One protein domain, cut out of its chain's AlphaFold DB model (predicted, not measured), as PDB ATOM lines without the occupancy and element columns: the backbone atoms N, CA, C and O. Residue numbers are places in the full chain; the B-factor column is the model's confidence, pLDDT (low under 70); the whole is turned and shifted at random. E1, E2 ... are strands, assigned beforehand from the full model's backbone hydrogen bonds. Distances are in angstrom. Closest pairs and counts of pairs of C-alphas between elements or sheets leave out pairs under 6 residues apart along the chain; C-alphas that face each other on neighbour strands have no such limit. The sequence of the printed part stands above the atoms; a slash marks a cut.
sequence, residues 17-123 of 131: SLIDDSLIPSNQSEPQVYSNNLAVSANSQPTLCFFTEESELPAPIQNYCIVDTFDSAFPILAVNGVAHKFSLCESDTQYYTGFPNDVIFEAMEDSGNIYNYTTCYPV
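Overview. This is residues 17 to 123 of the 131 residues of an uncharacterized protein of Sparassis crispa (UniProt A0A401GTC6). The model is an open, three-cornered arrangement of small sheets: the hairpins E1-E2 and E3-E4 stand next to each other at one corner, the strongly twisted sheet of E8, E7 and E9 makes a second, and the hairpin E5-E6 a third. The ten-residue loop of the E3-E4 hairpin, residues 38 to 47, reaches across towards the three-stranded sheet. The printed part has 107 residues with no named helix and nine named strands, E1 to E9 in order along the chain; the class is all strand, though under half of the residues, 43, are in named elements. The larger sheet has the order E8, E7, E9 and is antiparallel, as are the three two-stranded sheets. The whole is only just compact, close to loose, with a radius of gyration of the C-alphas of 15.5 A and spans of 40 by 39 by 25 A.

Arrangement. E1, residues 17 to 19, and E2, residues 22 to 25, form an antiparallel hairpin at 139 degrees, with N 17 and O 24 at 2.8 A. E3, residues 34 to 37, and E4, residues 48 to 51, form another at 153 degrees, with N 36 and O 49 at 3.0 A. The closest C-alphas of E2 and E3 are those of Ile 24 and Ser 35, 5.4 A apart. E5, residues 64 to 67, and E6, residues 76 to 79, form a hairpin at 142 degrees, with N 67 and O 76 at 2.8 A. The closest C-alphas of E2 and E5 are those of Ser 22 and Tyr 64, 6.5 A apart. E7, residues 86 to 91, is the inner strand between the edge strands E8, residues 101 to 105, and E9, residues 115 to 123. E7 and E8 form a hairpin, with N 89 and O 102 at 2.9 A; E7 and E9 are antiparallel at 149 degrees, with N 88 and O 121 at 2.9 A. E6 and E8 are only just apart, at a closest 8.5 A between C-alphas.

Along the chain. E1 begins at C-alpha 17, (-15.643, 15.689, 23.487), and measures 6.0 A from first to last C-alpha. E2 measures 9.7 A, E3 10.6 A, E4 10.2 A, E5 9.6 A and E6 10.2 A. E7 begins at C-alpha 86, (3.901, 16.906, 18.762), and measures 14.8 A; E8 measures 13.1 A. E9 measures 15.8 A, bends by 91 degrees at residue 118 and ends at C-alpha 123, (3.408, 13.543, 14.505).

Size, cuts and confidence. The two C-alphas farthest apart, those of Ser 55 and Thr 118, are 41.4 A apart. The printed part has no cut. The link from E4 to E5, residues 52 to 63, is long. The mean pLDDT of the printed part is 76.5; 31 residues are under 70, among them residues 26 to 33 and 57 to 63.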
ATOM      1  N   SER A  17     -15.025  14.666  24.325       70.75
ATOM      2  CA  SER A  17     -15.643  15.689  23.487       70.75
ATOM      3  C   SER A  17     -14.893  17.004  23.647       70.75
ATOM      4  O   SER A  17     -14.630  17.431  24.765       70.75
ATOM      5  N   LEU A  18     -14.586  17.678  22.540       69.94
ATOM      6  CA  LEU A  18     -14.072  19.044  22.583       69.94
ATOM      7  C   LEU A  18     -15.251  20.022  22.682       69.94
ATOM      8  O   LEU A  18     -15.986  20.198  21.709       69.94
ATOM      9  N   ILE A  19     -15.440  20.634  23.850       67.94
ATOM     10  CA  ILE A  19     -16.498  21.618  24.124       67.94
ATOM     11  C   ILE A  19     -15.820  22.846  24.728       67.94
ATOM     12  O   ILE A  19     -15.063  22.706  25.684       67.94
ATOM     13  N   ASP A  20     -16.057  24.026  24.149       66.81
ATOM     14  CA  ASP A  20     -15.475  25.299  24.602       66.81
ATOM     15  C   ASP A  20     -13.954  25.204  24.869       66.81
ATOM     16  O   ASP A  20     -13.462  25.507  25.956       66.81
ATOM     17  N   ASP A  21     -13.209  24.711  23.870       64.88
ATOM     18  CA  ASP A  21     -11.745  24.509  23.886       64.88
ATOM     19  C   ASP A  21     -11.220  23.530  24.960       64.88
ATOM     20  O   ASP A  21     -10.008  23.424  25.189       64.88
ATOM     21  N   SER A  22     -12.117  22.769  25.594       63.72
ATOM     22  CA  SER A  22     -11.809  21.802  26.651       63.72
ATOM     23  C   SER A  22     -12.144  20.373  26.229       63.72
ATOM     24  O   SER A  22     -13.197  20.120  25.649       63.72
ATOM     25  N   LEU A  23     -11.242  19.422  26.501       70.56
ATOM     26  CA  LEU A  23     -11.474  17.998  26.238       70.56
ATOM     27  C   LEU A  23     -12.201  17.364  27.429       70.56
ATOM     28  O   LEU A  23     -11.566  17.046  28.435       70.56
ATOM     29  N   ILE A  24     -13.514  17.179  27.301       69.81
ATOM     30  CA  ILE A  24     -14.431  16.708  28.349       69.81
ATOM     31  C   ILE A  24     -14.747  15.219  28.172       69.81
ATOM     32  O   ILE A  24     -15.154  14.843  27.074       69.81
ATOM     33  N   PRO A  25     -14.628  14.365  29.209       70.19
ATOM     34  CA  PRO A  25     -15.181  13.017  29.187       70.19
ATOM     35  C   PRO A  25     -16.619  13.003  28.682       70.19
ATOM     36  O   PRO A  25     -17.498  13.657  29.236       70.19
ATOM     37  N   SER A  26     -16.871  12.226  27.642       68.38
ATOM     38  CA  SER A  26     -18.203  11.990  27.093       68.38
ATOM     39  C   SER A  26     -18.688  10.562  27.331       68.38
ATOM     40  O   SER A  26     -19.683  10.133  26.743       68.38
ATOM     41  N   ASN A  27     -18.031   9.821  28.234       66.44
ATOM     42  CA  ASN A  27     -18.502   8.508  28.654       66.44
ATOM     43  C   ASN A  27     -19.860   8.643  29.366       66.44
ATOM     44  O   ASN A  27     -19.945   9.103  30.503       66.44
ATOM     45  N   GLN A  28     -20.928   8.192  28.704       58.34
ATOM     46  CA  GLN A  28     -22.292   8.227  29.244       58.34
ATOM     47  C   GLN A  28     -22.448   7.440  30.556       58.34
ATOM     48  O   GLN A  28     -23.408   7.667  31.292       58.34
ATOM     49  N   SER A  29     -21.521   6.524  30.855       61.97
ATOM     50  CA  SER A  29     -21.520   5.730  32.090       61.97
ATOM     51  C   SER A  29     -21.022   6.514  33.309       61.97
ATOM     52  O   SER A  29     -21.305   6.112  34.435       61.97
ATOM     53  N   GLU A  30     -20.326   7.636  33.102       60.25
ATOM     54  CA  GLU A  30     -19.784   8.487  34.168       60.25
ATOM     55  C   GLU A  30     -20.196   9.963  33.975       60.25
ATOM     56  O   GLU A  30     -19.351  10.840  33.801       60.25
ATOM     57  N   PRO A  31     -21.505  10.284  34.035       59.84
ATOM     58  CA  PRO A  31     -22.041  11.607  33.685       59.84
ATOM     59  C   PRO A  31     -21.661  12.739  34.660       59.84
ATOM     60  O   PRO A  31     -22.115  13.866  34.487       59.84
ATOM     61  N   GLN A  32     -20.887  12.446  35.707       64.44
ATOM     62  CA  GLN A  32     -20.472  13.396  36.748       64.44
ATOM     63  C   GLN A  32     -18.959  13.650  36.748       64.44
ATOM     64  O   GLN A  32     -18.428  14.177  37.720       64.44
ATOM     65  N   VAL A  33     -18.250  13.253  35.689       67.00
ATOM     66  CA  VAL A  33     -16.816  13.525  35.570       67.00
ATOM     67  C   VAL A  33     -16.618  14.767  34.717       67.00
ATOM     68  O   VAL A  33     -16.877  14.778  33.516       67.00
ATOM     69  N   TYR A  34     -16.128  15.815  35.359       70.19
ATOM     70  CA  TYR A  34     -15.655  17.024  34.713       70.19
ATOM     71  C   TYR A  34     -14.169  16.887  34.416       70.19
ATOM     72  O   TYR A  34     -13.443  16.188  35.129       70.19
ATOM     73  N   SER A  35     -13.688  17.592  33.401       71.25
ATOM     74  CA  SER A  35     -12.258  17.706  33.159       71.25
ATOM     75  C   SER A  35     -11.854  19.117  32.789       71.25
ATOM     76  O   SER A  35     -12.660  19.931  32.341       71.25
ATOM     77  N   ASN A  36     -10.569  19.393  32.972       69.81
ATOM     78  CA  ASN A  36      -9.951  20.562  32.389       69.81
ATOM     79  C   ASN A  36      -8.558  20.219  31.865       69.81
ATOM     80  O   ASN A  36      -7.862  19.335  32.380       69.81
ATOM     81  N   ASN A  37      -8.159  20.956  30.841       71.31
ATOM     82  CA  ASN A  37      -6.833  20.919  30.267       71.31
ATOM     83  C   ASN A  37      -5.833  21.536  31.250       71.31
ATOM     84  O   ASN A  37      -5.980  22.688  31.675       71.31
ATOM     85  N   LEU A  38      -4.786  20.786  31.588       73.12
ATOM     86  CA  LEU A  38      -3.669  21.336  32.347       73.12
ATOM     87  C   LEU A  38      -2.664  22.024  31.421       73.12
ATOM     88  O   LEU A  38      -2.658  21.834  30.205       73.12
ATOM     89  N   ALA A  39      -1.786  22.827  32.021       74.19
ATOM     90  CA  ALA A  39      -0.650  23.389  31.313       74.19
ATOM     91  C   ALA A  39       0.276  22.268  30.821       74.19
ATOM     92  O   ALA A  39       0.857  21.548  31.629       74.19
ATOM     93  N   VAL A  40       0.447  22.156  29.506       75.06
ATOM     94  CA  VAL A  40       1.452  21.301  28.873       75.06
ATOM     95  C   VAL A  40       2.747  22.094  28.728       75.06
ATOM     96  O   VAL A  40       2.836  23.034  27.932       75.06
ATOM     97  N   SER A  41       3.759  21.754  29.519       81.31
ATOM     98  CA  SER A  41       5.097  22.312  29.336       81.31
ATOM     99  C   SER A  41       5.786  21.662  28.137       81.31
ATOM    100  O   SER A  41       5.418  20.568  27.707       81.31
ATOM    101  N   ALA A  42       6.838  22.297  27.629       82.50
ATOM    102  CA  ALA A  42       7.750  21.605  26.729       82.50
ATOM    103  C   ALA A  42       8.269  20.306  27.369       82.50
ATOM    104  O   ALA A  42       8.373  20.219  28.600       82.50
ATOM    105  N   ASN A  43       8.586  19.313  26.537       82.12
ATOM    106  CA  ASN A  43       9.050  17.987  26.955       82.12
ATOM    107  C   ASN A  43       8.061  17.208  27.830       82.12
ATOM    108  O   ASN A  43       8.468  16.321  28.577       82.12
ATOM    109  N   SER A  44       6.767  17.525  27.758       81.06
ATOM    110  CA  SER A  44       5.753  16.845  28.565       81.06
ATOM    111  C   SER A  44       4.599  16.313  27.730       81.06
ATOM    112  O   SER A  44       4.345  16.763  26.608       81.06
ATOM    113  N   GLN A  45       3.912  15.326  28.295       80.12
ATOM    114  CA  GLN A  45       2.681  14.802  27.733       80.12
ATOM    115  C   GLN A  45       1.540  15.819  27.890       80.12
ATOM    116  O   GLN A  45       1.399  16.432  28.957       80.12
ATOM    117  N   PRO A  46       0.660  15.947  26.882       77.88
ATOM    118  CA  PRO A  46      -0.682  16.485  27.061       77.88
ATOM    119  C   PRO A  46      -1.361  15.860  28.286       77.88
ATOM    120  O   PRO A  46      -1.523  14.646  28.352       77.88
ATOM    121  N   THR A  47      -1.734  16.677  29.274       72.94
ATOM    122  CA  THR A  47      -2.335  16.187  30.524       72.94
ATOM    123  C   THR A  47      -3.733  16.763  30.713       72.94
ATOM    124  O   THR A  47      -3.945  17.972  30.587       72.94
ATOM    125  N   LEU A  48      -4.675  15.890  31.062       71.62
ATOM    126  CA  LEU A  48      -6.029  16.242  31.482       71.62
ATOM    127  C   LEU A  48      -6.162  16.007  32.985       71.62
ATOM    128  O   LEU A  48      -5.586  15.063  33.526       71.62
ATOM    129  N   CYS A  49      -6.923  16.859  33.662       68.06
ATOM    130  CA  CYS A  49      -7.310  16.631  35.047       68.06
ATOM    131  C   CYS A  49      -8.802  16.347  35.117       68.06
ATOM    132  O   CYS A  49      -9.563  17.017  34.427       68.06
ATOM    133  N   PHE A  50      -9.199  15.392  35.957       71.38
ATOM    134  CA  PHE A  50     -10.588  14.973  36.131       71.38
ATOM    135  C   PHE A  50     -11.052  15.236  37.563       71.38
ATOM    136  O   PHE A  50     -10.306  14.985  38.513       71.38
ATOM    137  N   PHE A  51     -12.286  15.711  37.709       69.38
ATOM    138  CA  PHE A  51     -12.922  15.998  38.994       69.38
ATOM    139  C   PHE A  51     -14.383  15.558  38.974       69.38
ATOM    140  O   PHE A  51     -15.024  15.552  37.929       69.38
ATOM    141  N   THR A  52     -14.920  15.212  40.141       72.62
ATOM    142  CA  THR A  52     -16.344  14.874  40.304       72.62
ATOM    143  C   THR A  52     -17.233  16.105  40.480       72.62
ATOM    144  O   THR A  52     -18.451  16.002  40.405       72.62
ATOM    145  N   GLU A  53     -16.634  17.274  40.715       74.00
ATOM    146  CA  GLU A  53     -17.326  18.543  40.937       74.00
ATOM    147  C   GLU A  53     -16.700  19.634  40.056       74.00
ATOM    148  O   GLU A  53     -15.498  19.886  40.134       74.00
ATOM    149  N   GLU A  54     -17.509  20.321  39.240       73.12
ATOM    150  CA  GLU A  54     -17.036  21.363  38.309       73.12
ATOM    151  C   GLU A  54     -16.299  22.493  39.036       73.12
ATOM    152  O   GLU A  54     -15.273  22.986  38.578       73.12
ATOM    153  N   SER A  55     -16.794  22.869  40.220       77.56
ATOM    154  CA  SER A  55     -16.209  23.932  41.045       77.56
ATOM    155  C   SER A  55     -14.782  23.646  41.528       77.56
ATOM    156  O   SER A  55     -14.094  24.565  41.973       77.56
ATOM    157  N   GLU A  56     -14.335  22.391  41.448       76.94
ATOM    158  CA  GLU A  56     -12.980  21.981  41.815       76.94
ATOM    159  C   GLU A  56     -12.008  22.030  40.630       76.94
ATOM    160  O   GLU A  56     -10.797  21.872  40.827       76.94
ATOM    161  N   LEU A  57     -12.506  22.278  39.412       69.81
ATOM    162  CA  LEU A  57     -11.652  22.390  38.245       69.81
ATOM    163  C   LEU A  57     -10.718  23.601  38.372       69.81
ATOM    164  O   LEU A  57     -11.168  24.717  38.656       69.81
ATOM    165  N   PRO A  58      -9.408  23.428  38.115       69.69
ATOM    166  CA  PRO A  58      -8.509  24.567  37.975       69.69
ATOM    167  C   PRO A  58      -8.967  25.438  36.796       69.69
ATOM    168  O   PRO A  58      -9.660  24.955  35.909       69.69
ATOM    169  N   ALA A  59      -8.569  26.712  36.744       68.25
ATOM    170  CA  ALA A  59      -8.798  27.525  35.546       68.25
ATOM    171  C   ALA A  59      -8.052  26.910  34.339       68.25
ATOM    172  O   ALA A  59      -6.922  26.448  34.530       68.25
ATOM    173  N   PRO A  60      -8.626  26.912  33.115       62.66
ATOM    174  CA  PRO A  60      -7.943  26.377  31.939       62.66
ATOM    175  C   PRO A  60      -6.653  27.161  31.693       62.66
ATOM    176  O   PRO A  60      -6.681  28.390  31.608       62.66
ATOM    177  N   ILE A  61      -5.516  26.468  31.603       65.50
ATOM    178  CA  ILE A  61      -4.211  27.125  31.394       65.50
ATOM    179  C   ILE A  61      -3.787  27.058  29.917       65.50
ATOM    180  O   ILE A  61      -2.946  27.845  29.484       65.50
ATOM    181  N   GLN A  62      -4.370  26.153  29.120       65.25
ATOM    182  CA  GLN A  62      -4.075  26.010  27.692       65.25
ATOM    183  C   GLN A  62      -5.317  25.761  26.849       65.25
ATOM    184  O   GLN A  62      -6.220  25.029  27.254       65.25
ATOM    185  N   ASN A  63      -5.296  26.328  25.641       65.69
ATOM    186  CA  ASN A  63      -6.379  26.217  24.674       65.69
ATOM    187  C   ASN A  63      -6.037  25.107  23.685       65.69
ATOM    188  O   ASN A  63      -5.153  25.280  22.833       65.69
ATOM    189  N   TYR A  64      -6.723  23.974  23.806       75.75
ATOM    190  CA  TYR A  64      -6.747  22.992  22.734       75.75
ATOM    191  C   TYR A  64      -7.712  23.506  21.677       75.75
ATOM    192  O   TYR A  64      -8.876  23.751  21.971       75.75
ATOM    193  N   CYS A  65      -7.232  23.687  20.453       76.94
ATOM    194  CA  CYS A  65      -8.059  24.165  19.358       76.94
ATOM    195  C   CYS A  65      -7.966  23.237  18.154       76.94
ATOM    196  O   CYS A  65      -6.946  22.592  17.901       76.94
ATOM    197  N   ILE A  66      -9.059  23.185  17.399       81.81
ATOM    198  CA  ILE A  66      -9.079  22.536  16.098       81.81
ATOM    199  C   ILE A  66      -8.540  23.526  15.073       81.81
ATOM    200  O   ILE A  66      -9.107  24.598  14.853       81.81
ATOM    201  N   VAL A  67      -7.444  23.147  14.428       82.19
ATOM    202  CA  VAL A  67      -6.965  23.807  13.221       82.19
ATOM    203  C   VAL A  67      -7.551  23.044  12.049       82.19
ATOM    204  O   VAL A  67      -7.144  21.920  11.745       82.19
ATOM    205  N   ASP A  68      -8.541  23.661  11.415       70.69
ATOM    206  CA  ASP A  68      -9.084  23.141  10.175       70.69
ATOM    207  C   ASP A  68      -8.020  23.283   9.082       70.69
ATOM    208  O   ASP A  68      -7.390  24.337   8.925       70.69
ATOM    209  N   THR A  69      -7.763  22.202   8.356       65.81
ATOM    210  CA  THR A  69      -6.762  22.207   7.289       65.81
ATOM    211  C   THR A  69      -7.406  21.714   6.017       65.81
ATOM    212  O   THR A  69      -7.867  20.580   5.960       65.81
ATOM    213  N   PHE A  70      -7.375  22.554   4.981       62.78
ATOM    214  CA  PHE A  70      -7.954  22.255   3.668       62.78
ATOM    215  C   PHE A  70      -7.371  20.989   3.006       62.78
ATOM    216  O   PHE A  70      -7.991  20.440   2.101       62.78
ATOM    217  N   ASP A  71      -6.214  20.511   3.481       68.94
ATOM    218  CA  ASP A  71      -5.479  19.367   2.932       68.94
ATOM    219  C   ASP A  71      -5.643  18.061   3.741       68.94
ATOM    220  O   ASP A  71      -5.040  17.045   3.389       68.94
ATOM    221  N   SER A  72      -6.415  18.055   4.836       69.62
ATOM    222  CA  SER A  72      -6.622  16.868   5.684       69.62
ATOM    223  C   SER A  72      -8.088  16.455   5.695       69.62
ATOM    224  O   SER A  72      -8.976  17.285   5.845       69.62
ATOM    225  N   ALA A  73      -8.346  15.150   5.601       76.06
ATOM    226  CA  ALA A  73      -9.694  14.598   5.756       76.06
ATOM    227  C   ALA A  73     -10.239  14.735   7.191       76.06
ATOM    228  O   ALA A  73     -11.445  14.627   7.396       76.06
ATOM    229  N   PHE A  74      -9.356  14.973   8.168       80.31
ATOM    230  CA  PHE A  74      -9.702  15.146   9.576       80.31
ATOM    231  C   PHE A  74      -9.106  16.442  10.140       80.31
ATOM    232  O   PHE A  74      -7.959  16.769   9.801       80.31
ATOM    233  N   PRO A  75      -9.834  17.151  11.022       82.69
ATOM    234  CA  PRO A  75      -9.310  18.318  11.719       82.69
ATOM    235  C   PRO A  75      -8.070  17.978  12.548       82.69
ATOM    236  O   PRO A  75      -7.942  16.866  13.068       82.69
ATOM    237  N   ILE A  76      -7.154  18.940  12.685       85.19
ATOM    238  CA  ILE A  76      -5.905  18.756  13.430       85.19
ATOM    239  C   ILE A  76      -6.030  19.408  14.805       85.19
ATOM    240  O   ILE A  76      -6.440  20.562  14.914       85.19
ATOM    241  N   LEU A  77      -5.638  18.687  15.852       84.06
ATOM    242  CA  LEU A  77      -5.561  19.222  17.204       84.06
ATOM    243  C   LEU A  77      -4.290  20.064  17.371       84.06
ATOM    244  O   LEU A  77      -3.185  19.640  17.017       84.06
ATOM    245  N   ALA A  78      -4.443  21.250  17.945       83.75
ATOM    246  CA  ALA A  78      -3.355  22.149  18.286       83.75
ATOM    247  C   ALA A  78      -3.429  22.554  19.756       83.75
ATOM    248  O   ALA A  78      -4.514  22.700  20.311       83.75
ATOM    249  N   VAL A  79      -2.270  22.789  20.366       81.75
ATOM    250  CA  VAL A  79      -2.159  23.361  21.715       81.75
ATOM    251  C   VAL A  79      -1.640  24.783  21.577       81.75
ATOM    252  O   VAL A  79      -0.591  25.004  20.971       81.75
ATOM    253  N   ASN A  80      -2.387  25.762  22.091       79.75
ATOM    254  CA  ASN A  80      -2.077  27.191  21.951       79.75
ATOM    255  C   ASN A  80      -1.851  27.611  20.480       79.75
ATOM    256  O   ASN A  80      -0.957  28.402  20.175       79.75
ATOM    257  N   GLY A  81      -2.622  27.036  19.548       80.19
ATOM    258  CA  GLY A  81      -2.482  27.270  18.104       80.19
ATOM    259  C   GLY A  81      -1.302  26.549  17.438       80.19
ATOM    260  O   GLY A  81      -1.082  26.704  16.236       80.19
ATOM    261  N   VAL A  82      -0.542  25.737  18.179       85.56
ATOM    262  CA  VAL A  82       0.597  24.975  17.659       85.56
ATOM    263  C   VAL A  82       0.188  23.528  17.374       85.56
ATOM    264  O   VAL A  82      -0.044  22.743  18.286       85.56
ATOM    265  N   ALA A  83       0.138  23.167  16.089       87.62
ATOM    266  CA  ALA A  83      -0.276  21.837  15.618       87.62
ATOM    267  C   ALA A  83       0.885  20.901  15.219       87.62
ATOM    268  O   ALA A  83       0.674  19.733  14.908       87.62
ATOM    269  N   HIS A  84       2.115  21.419  15.148       89.25
ATOM    270  CA  HIS A  84       3.254  20.745  14.503       89.25
ATOM    271  C   HIS A  84       4.408  20.421  15.460       89.25
ATOM    272  O   HIS A  84       5.483  20.036  15.007       89.25
ATOM    273  N   LYS A  85       4.212  20.607  16.768       89.62
ATOM    274  CA  LYS A  85       5.236  20.349  17.791       89.62
ATOM    275  C   LYS A  85       4.951  19.103  18.630       89.62
ATOM    276  O   LYS A  85       5.501  18.961  19.714       89.62
ATOM    277  N   PHE A  86       4.107  18.205  18.137       90.31
ATOM    278  CA  PHE A  86       3.901  16.906  18.762       90.31
ATOM    279  C   PHE A  86       4.912  15.904  18.214       90.31
ATOM    280  O   PHE A  86       5.167  15.862  17.010       90.31
ATOM    281  N   SER A  87       5.478  15.097  19.100       91.88
ATOM    282  CA  SER A  87       6.314  13.951  18.746       91.88
ATOM    283  C   SER A  87       5.810  12.716  19.472       91.88
ATOM    284  O   SER A  87       5.297  12.833  20.580       91.88
ATOM    285  N   LEU A  88       5.939  11.548  18.854       90.19
ATOM    286  CA  LEU A  88       5.677  10.272  19.510       90.19
ATOM    287  C   LEU A  88       7.016   9.694  19.962       90.19
ATOM    288  O   LEU A  88       7.899   9.506  19.125       90.19
ATOM    289  N   CYS A  89       7.174   9.488  21.266       88.56
ATOM    290  CA  CYS A  89       8.445   9.151  21.904       88.56
ATOM    291  C   CYS A  89       8.302   7.890  22.758       88.56
ATOM    292  O   CYS A  89       7.326   7.758  23.498       88.56
ATOM    293  N   GLU A  90       9.285   6.995  22.703       87.81
ATOM    294  CA  GLU A  90       9.352   5.839  23.597       87.81
ATOM    295  C   GLU A  90       9.656   6.305  25.031       87.81
ATOM    296  O   GLU A  90      10.559   7.115  25.258       87.81
ATOM    297  N   SER A  91       8.890   5.819  26.006       84.00
ATOM    298  CA  SER A  91       9.167   6.055  27.422       84.00
ATOM    299  C   SER A  91      10.407   5.280  27.861       84.00
ATOM    300  O   SER A  91      10.549   4.110  27.526       84.00
ATOM    301  N   ASP A  92      11.251   5.883  28.698       83.50
ATOM    302  CA  ASP A  92      12.326   5.158  29.397       83.50
ATOM    303  C   ASP A  92      11.782   4.315  30.569       83.50
ATOM    304  O   ASP A  92      12.501   3.520  31.182       83.50
ATOM    305  N   THR A  93      10.491   4.466  30.898       81.38
ATOM    306  CA  THR A  93       9.817   3.700  31.949       81.38
ATOM    307  C   THR A  93       9.192   2.435  31.371       81.38
ATOM    308  O   THR A  93       8.268   2.476  30.561       81.38
ATOM    309  N   GLN A  94       9.672   1.279  31.827       77.69
ATOM    310  CA  GLN A  94       9.143  -0.013  31.406       77.69
ATOM    311  C   GLN A  94       7.791  -0.316  32.074       77.69
ATOM    312  O   GLN A  94       7.682  -0.338  33.302       77.69
ATOM    313  N   TYR A  95       6.784  -0.648  31.267       74.12
ATOM    314  CA  TYR A  95       5.510  -1.223  31.705       74.12
ATOM    315  C   TYR A  95       5.487  -2.741  31.478       74.12
ATOM    316  O   TYR A  95       6.360  -3.313  30.822       74.12
ATOM    317  N   TYR A  96       4.460  -3.423  31.997       69.56
ATOM    318  CA  TYR A  96       4.302  -4.882  31.861       69.56
ATOM    319  C   TYR A  96       4.345  -5.372  30.398       69.56
ATOM    320  O   TYR A  96       4.751  -6.499  30.130       69.56
ATOM    321  N   THR A  97       3.955  -4.519  29.447       73.94
ATOM    322  CA  THR A  97       3.896  -4.812  28.008       73.94
ATOM    323  C   THR A  97       5.097  -4.294  27.205       73.94
ATOM    324  O   THR A  97       5.111  -4.463  25.988       73.94
ATOM    325  N   GLY A  98       6.106  -3.696  27.852       77.44
ATOM    326  CA  GLY A  98       7.265  -3.073  27.199       77.44
ATOM    327  C   GLY A  98       7.365  -1.572  27.475       77.44
ATOM    328  O   GLY A  98       6.800  -1.081  28.452       77.44
ATOM    329  N   PHE A  99       8.096  -0.852  26.626       76.81
ATOM    330  CA  PHE A  99       8.195   0.607  26.682       76.81
ATOM    331  C   PHE A  99       7.061   1.223  25.844       76.81
ATOM    332  O   PHE A  99       6.998   0.977  24.635       76.81
ATOM    333  N   PRO A 100       6.098   1.940  26.454       80.38
ATOM    334  CA  PRO A 100       5.023   2.585  25.710       80.38
ATOM    335  C   PRO A 100       5.565   3.757  24.887       80.38
ATOM    336  O   PRO A 100       6.619   4.311  25.191       80.38
ATOM    337  N   ASN A 101       4.817   4.142  23.854       82.94
ATOM    338  CA  ASN A 101       5.070   5.371  23.115       82.94
ATOM    339  C   ASN A 101       4.040   6.420  23.532       82.94
ATOM    340  O   ASN A 101       2.842   6.182  23.370       82.94
ATOM    341  N   ASP A 102       4.511   7.573  23.995       85.56
ATOM    342  CA  ASP A 102       3.667   8.679  24.439       85.56
ATOM    343  C   ASP A 102       3.804   9.881  23.505       85.56
ATOM    344  O   ASP A 102       4.858  10.137  22.912       85.56
ATOM    345  N   VAL A 103       2.726  10.653  23.390       87.31
ATOM    346  CA  VAL A 103       2.748  11.923  22.664       87.31
ATOM    347  C   VAL A 103       3.345  13.002  23.559       87.31
ATOM    348  O   VAL A 103       2.827  13.275  24.637       87.31
ATOM    349  N   ILE A 104       4.395  13.660  23.078       87.88
ATOM    350  CA  ILE A 104       5.134  14.711  23.780       87.88
ATOM    351  C   ILE A 104       5.006  16.027  23.019       87.88
ATOM    352  O   ILE A 104       5.234  16.085  21.806       87.88
ATOM    353  N   PHE A 105       4.658  17.096  23.733       87.50
ATOM    354  CA  PHE A 105       4.606  18.450  23.188       87.50
ATOM    355  C   PHE A 105       5.963  19.149  23.327       87.50
ATOM    356  O   PHE A 105       6.583  19.133  24.388       87.50
ATOM    357  N   GLU A 106       6.419  19.762  22.233       88.69
ATOM    358  CA  GLU A 106       7.732  20.407  22.096       88.69
ATOM    359  C   GLU A 106       8.888  19.526  22.596       88.69
ATOM    360  O   GLU A 106       9.689  19.963  23.414       88.69
ATOM    361  N   ALA A 107       8.952  18.279  22.117       85.31
ATOM    362  CA  ALA A 107      10.016  17.338  22.460       85.31
ATOM    363  C   ALA A 107      11.419  17.878  22.099       85.31
ATOM    364  O   ALA A 107      11.674  18.278  20.962       85.31
ATOM    365  N   MET A 108      12.329  17.850  23.070       82.81
ATOM    366  CA  MET A 108      13.730  18.272  23.014       82.81
ATOM    367  C   MET A 108      14.590  17.275  23.804       82.81
ATOM    368  O   MET A 108      14.099  16.646  24.732       82.81
ATOM    369  N   GLU A 109      15.878  17.174  23.463       76.81
ATOM    370  CA  GLU A 109      16.805  16.090  23.855       76.81
ATOM    371  C   GLU A 109      17.002  15.835  25.369       76.81
ATOM    372  O   GLU A 109      17.647  14.851  25.723       76.81
ATOM    373  N   ASP A 110      16.454  16.664  26.267       68.50
ATOM    374  CA  ASP A 110      16.590  16.505  27.720       68.50
ATOM    375  C   ASP A 110      15.267  16.755  28.469       68.50
ATOM    376  O   ASP A 110      14.749  17.876  28.529       68.50
ATOM    377  N   SER A 111      14.738  15.695  29.086       65.88
ATOM    378  CA  SER A 111      13.618  15.751  30.035       65.88
ATOM    379  C   SER A 111      13.886  14.952  31.312       65.88
ATOM    380  O   SER A 111      12.961  14.388  31.905       65.88
ATOM    381  N   GLY A 112      15.149  14.835  31.727       72.25
ATOM    382  CA  GLY A 112      15.484  14.085  32.940       72.25
ATOM    383  C   GLY A 112      15.285  12.565  32.827       72.25
ATOM    384  O   GLY A 112      14.957  11.933  33.828       72.25
ATOM    385  N   ASN A 113      15.520  11.986  31.640       70.94
ATOM    386  CA  ASN A 113      15.462  10.537  31.350       70.94
ATOM    387  C   ASN A 113      14.080   9.889  31.561       70.94
ATOM    388  O   ASN A 113      13.973   8.784  32.090       70.94
ATOM    389  N   ILE A 114      13.012  10.611  31.218       79.62
ATOM    390  CA  ILE A 114      11.643  10.067  31.228       79.62
ATOM    391  C   ILE A 114      11.307   9.446  29.860       79.62
ATOM    392  O   ILE A 114      10.526   8.495  29.782       79.62
ATOM    393  N   TYR A 115      11.925   9.961  28.795       83.88
ATOM    394  CA  TYR A 115      11.703   9.568  27.410       83.88
ATOM    395  C   TYR A 115      13.015   9.414  26.656       83.88
ATOM    396  O   TYR A 115      13.913  10.255  26.758       83.88
ATOM    397  N   ASN A 116      13.055   8.408  25.788       86.00
ATOM    398  CA  ASN A 116      14.149   8.213  24.862       86.00
ATOM    399  C   ASN A 116      13.978   9.131  23.642       86.00
ATOM    400  O   ASN A 116      13.397   8.747  22.622       86.00
ATOM    401  N   TYR A 117      14.529  10.345  23.712       86.06
ATOM    402  CA  TYR A 117      14.375  11.348  22.650       86.06
ATOM    403  C   TYR A 117      14.963  10.961  21.290       86.06
ATOM    404  O   TYR A 117      14.556  11.515  20.270       86.06
ATOM    405  N   THR A 118      15.854   9.968  21.237       87.44
ATOM    406  CA  THR A 118      16.380   9.448  19.960       87.44
ATOM    407  C   THR A 118      15.334   8.668  19.161       87.44
ATOM    408  O   THR A 118      15.494   8.476  17.956       87.44
ATOM    409  N   THR A 119      14.253   8.246  19.822       87.38
ATOM    410  CA  THR A 119      13.116   7.551  19.207       87.38
ATOM    411  C   THR A 119      12.000   8.502  18.793       87.38
ATOM    412  O   THR A 119      11.100   8.087  18.067       87.38
ATOM    413  N   CYS A 120      12.048   9.769  19.224       89.62
ATOM    414  CA  CYS A 120      10.988  10.724  18.947       89.62
ATOM    415  C   CYS A 120      10.898  11.021  17.452       89.62
ATOM    416  O   CYS A 120      11.854  11.510  16.844       89.62
ATOM    417  N   TYR A 121       9.718  10.816  16.873       92.12
ATOM    418  CA  TYR A 121       9.419  11.281  15.523       92.12
ATOM    419  C   TYR A 121       8.232  12.249  15.520       92.12
ATOM    420  O   TYR A 121       7.281  12.058  16.283       92.12
ATOM    421  N   PRO A 122       8.261  13.293  14.667       91.69
ATOM    422  CA  PRO A 122       7.175  14.260  14.586       91.69
ATOM    423  C   PRO A 122       5.859  13.609  14.162       91.69
ATOM    424  O   PRO A 122       5.820  12.828  13.207       91.69
ATOM    425  N   VAL A 123       4.769  13.991  14.825       89.12
ATOM    426  CA  VAL A 123       3.408  13.543  14.505       89.12
ATOM    427  C   VAL A 123       2.441  14.724  14.440       89.12
ATOM    428  O   VAL A 123       2.718  15.822  14.921       89.12
TER     429      VAL A 123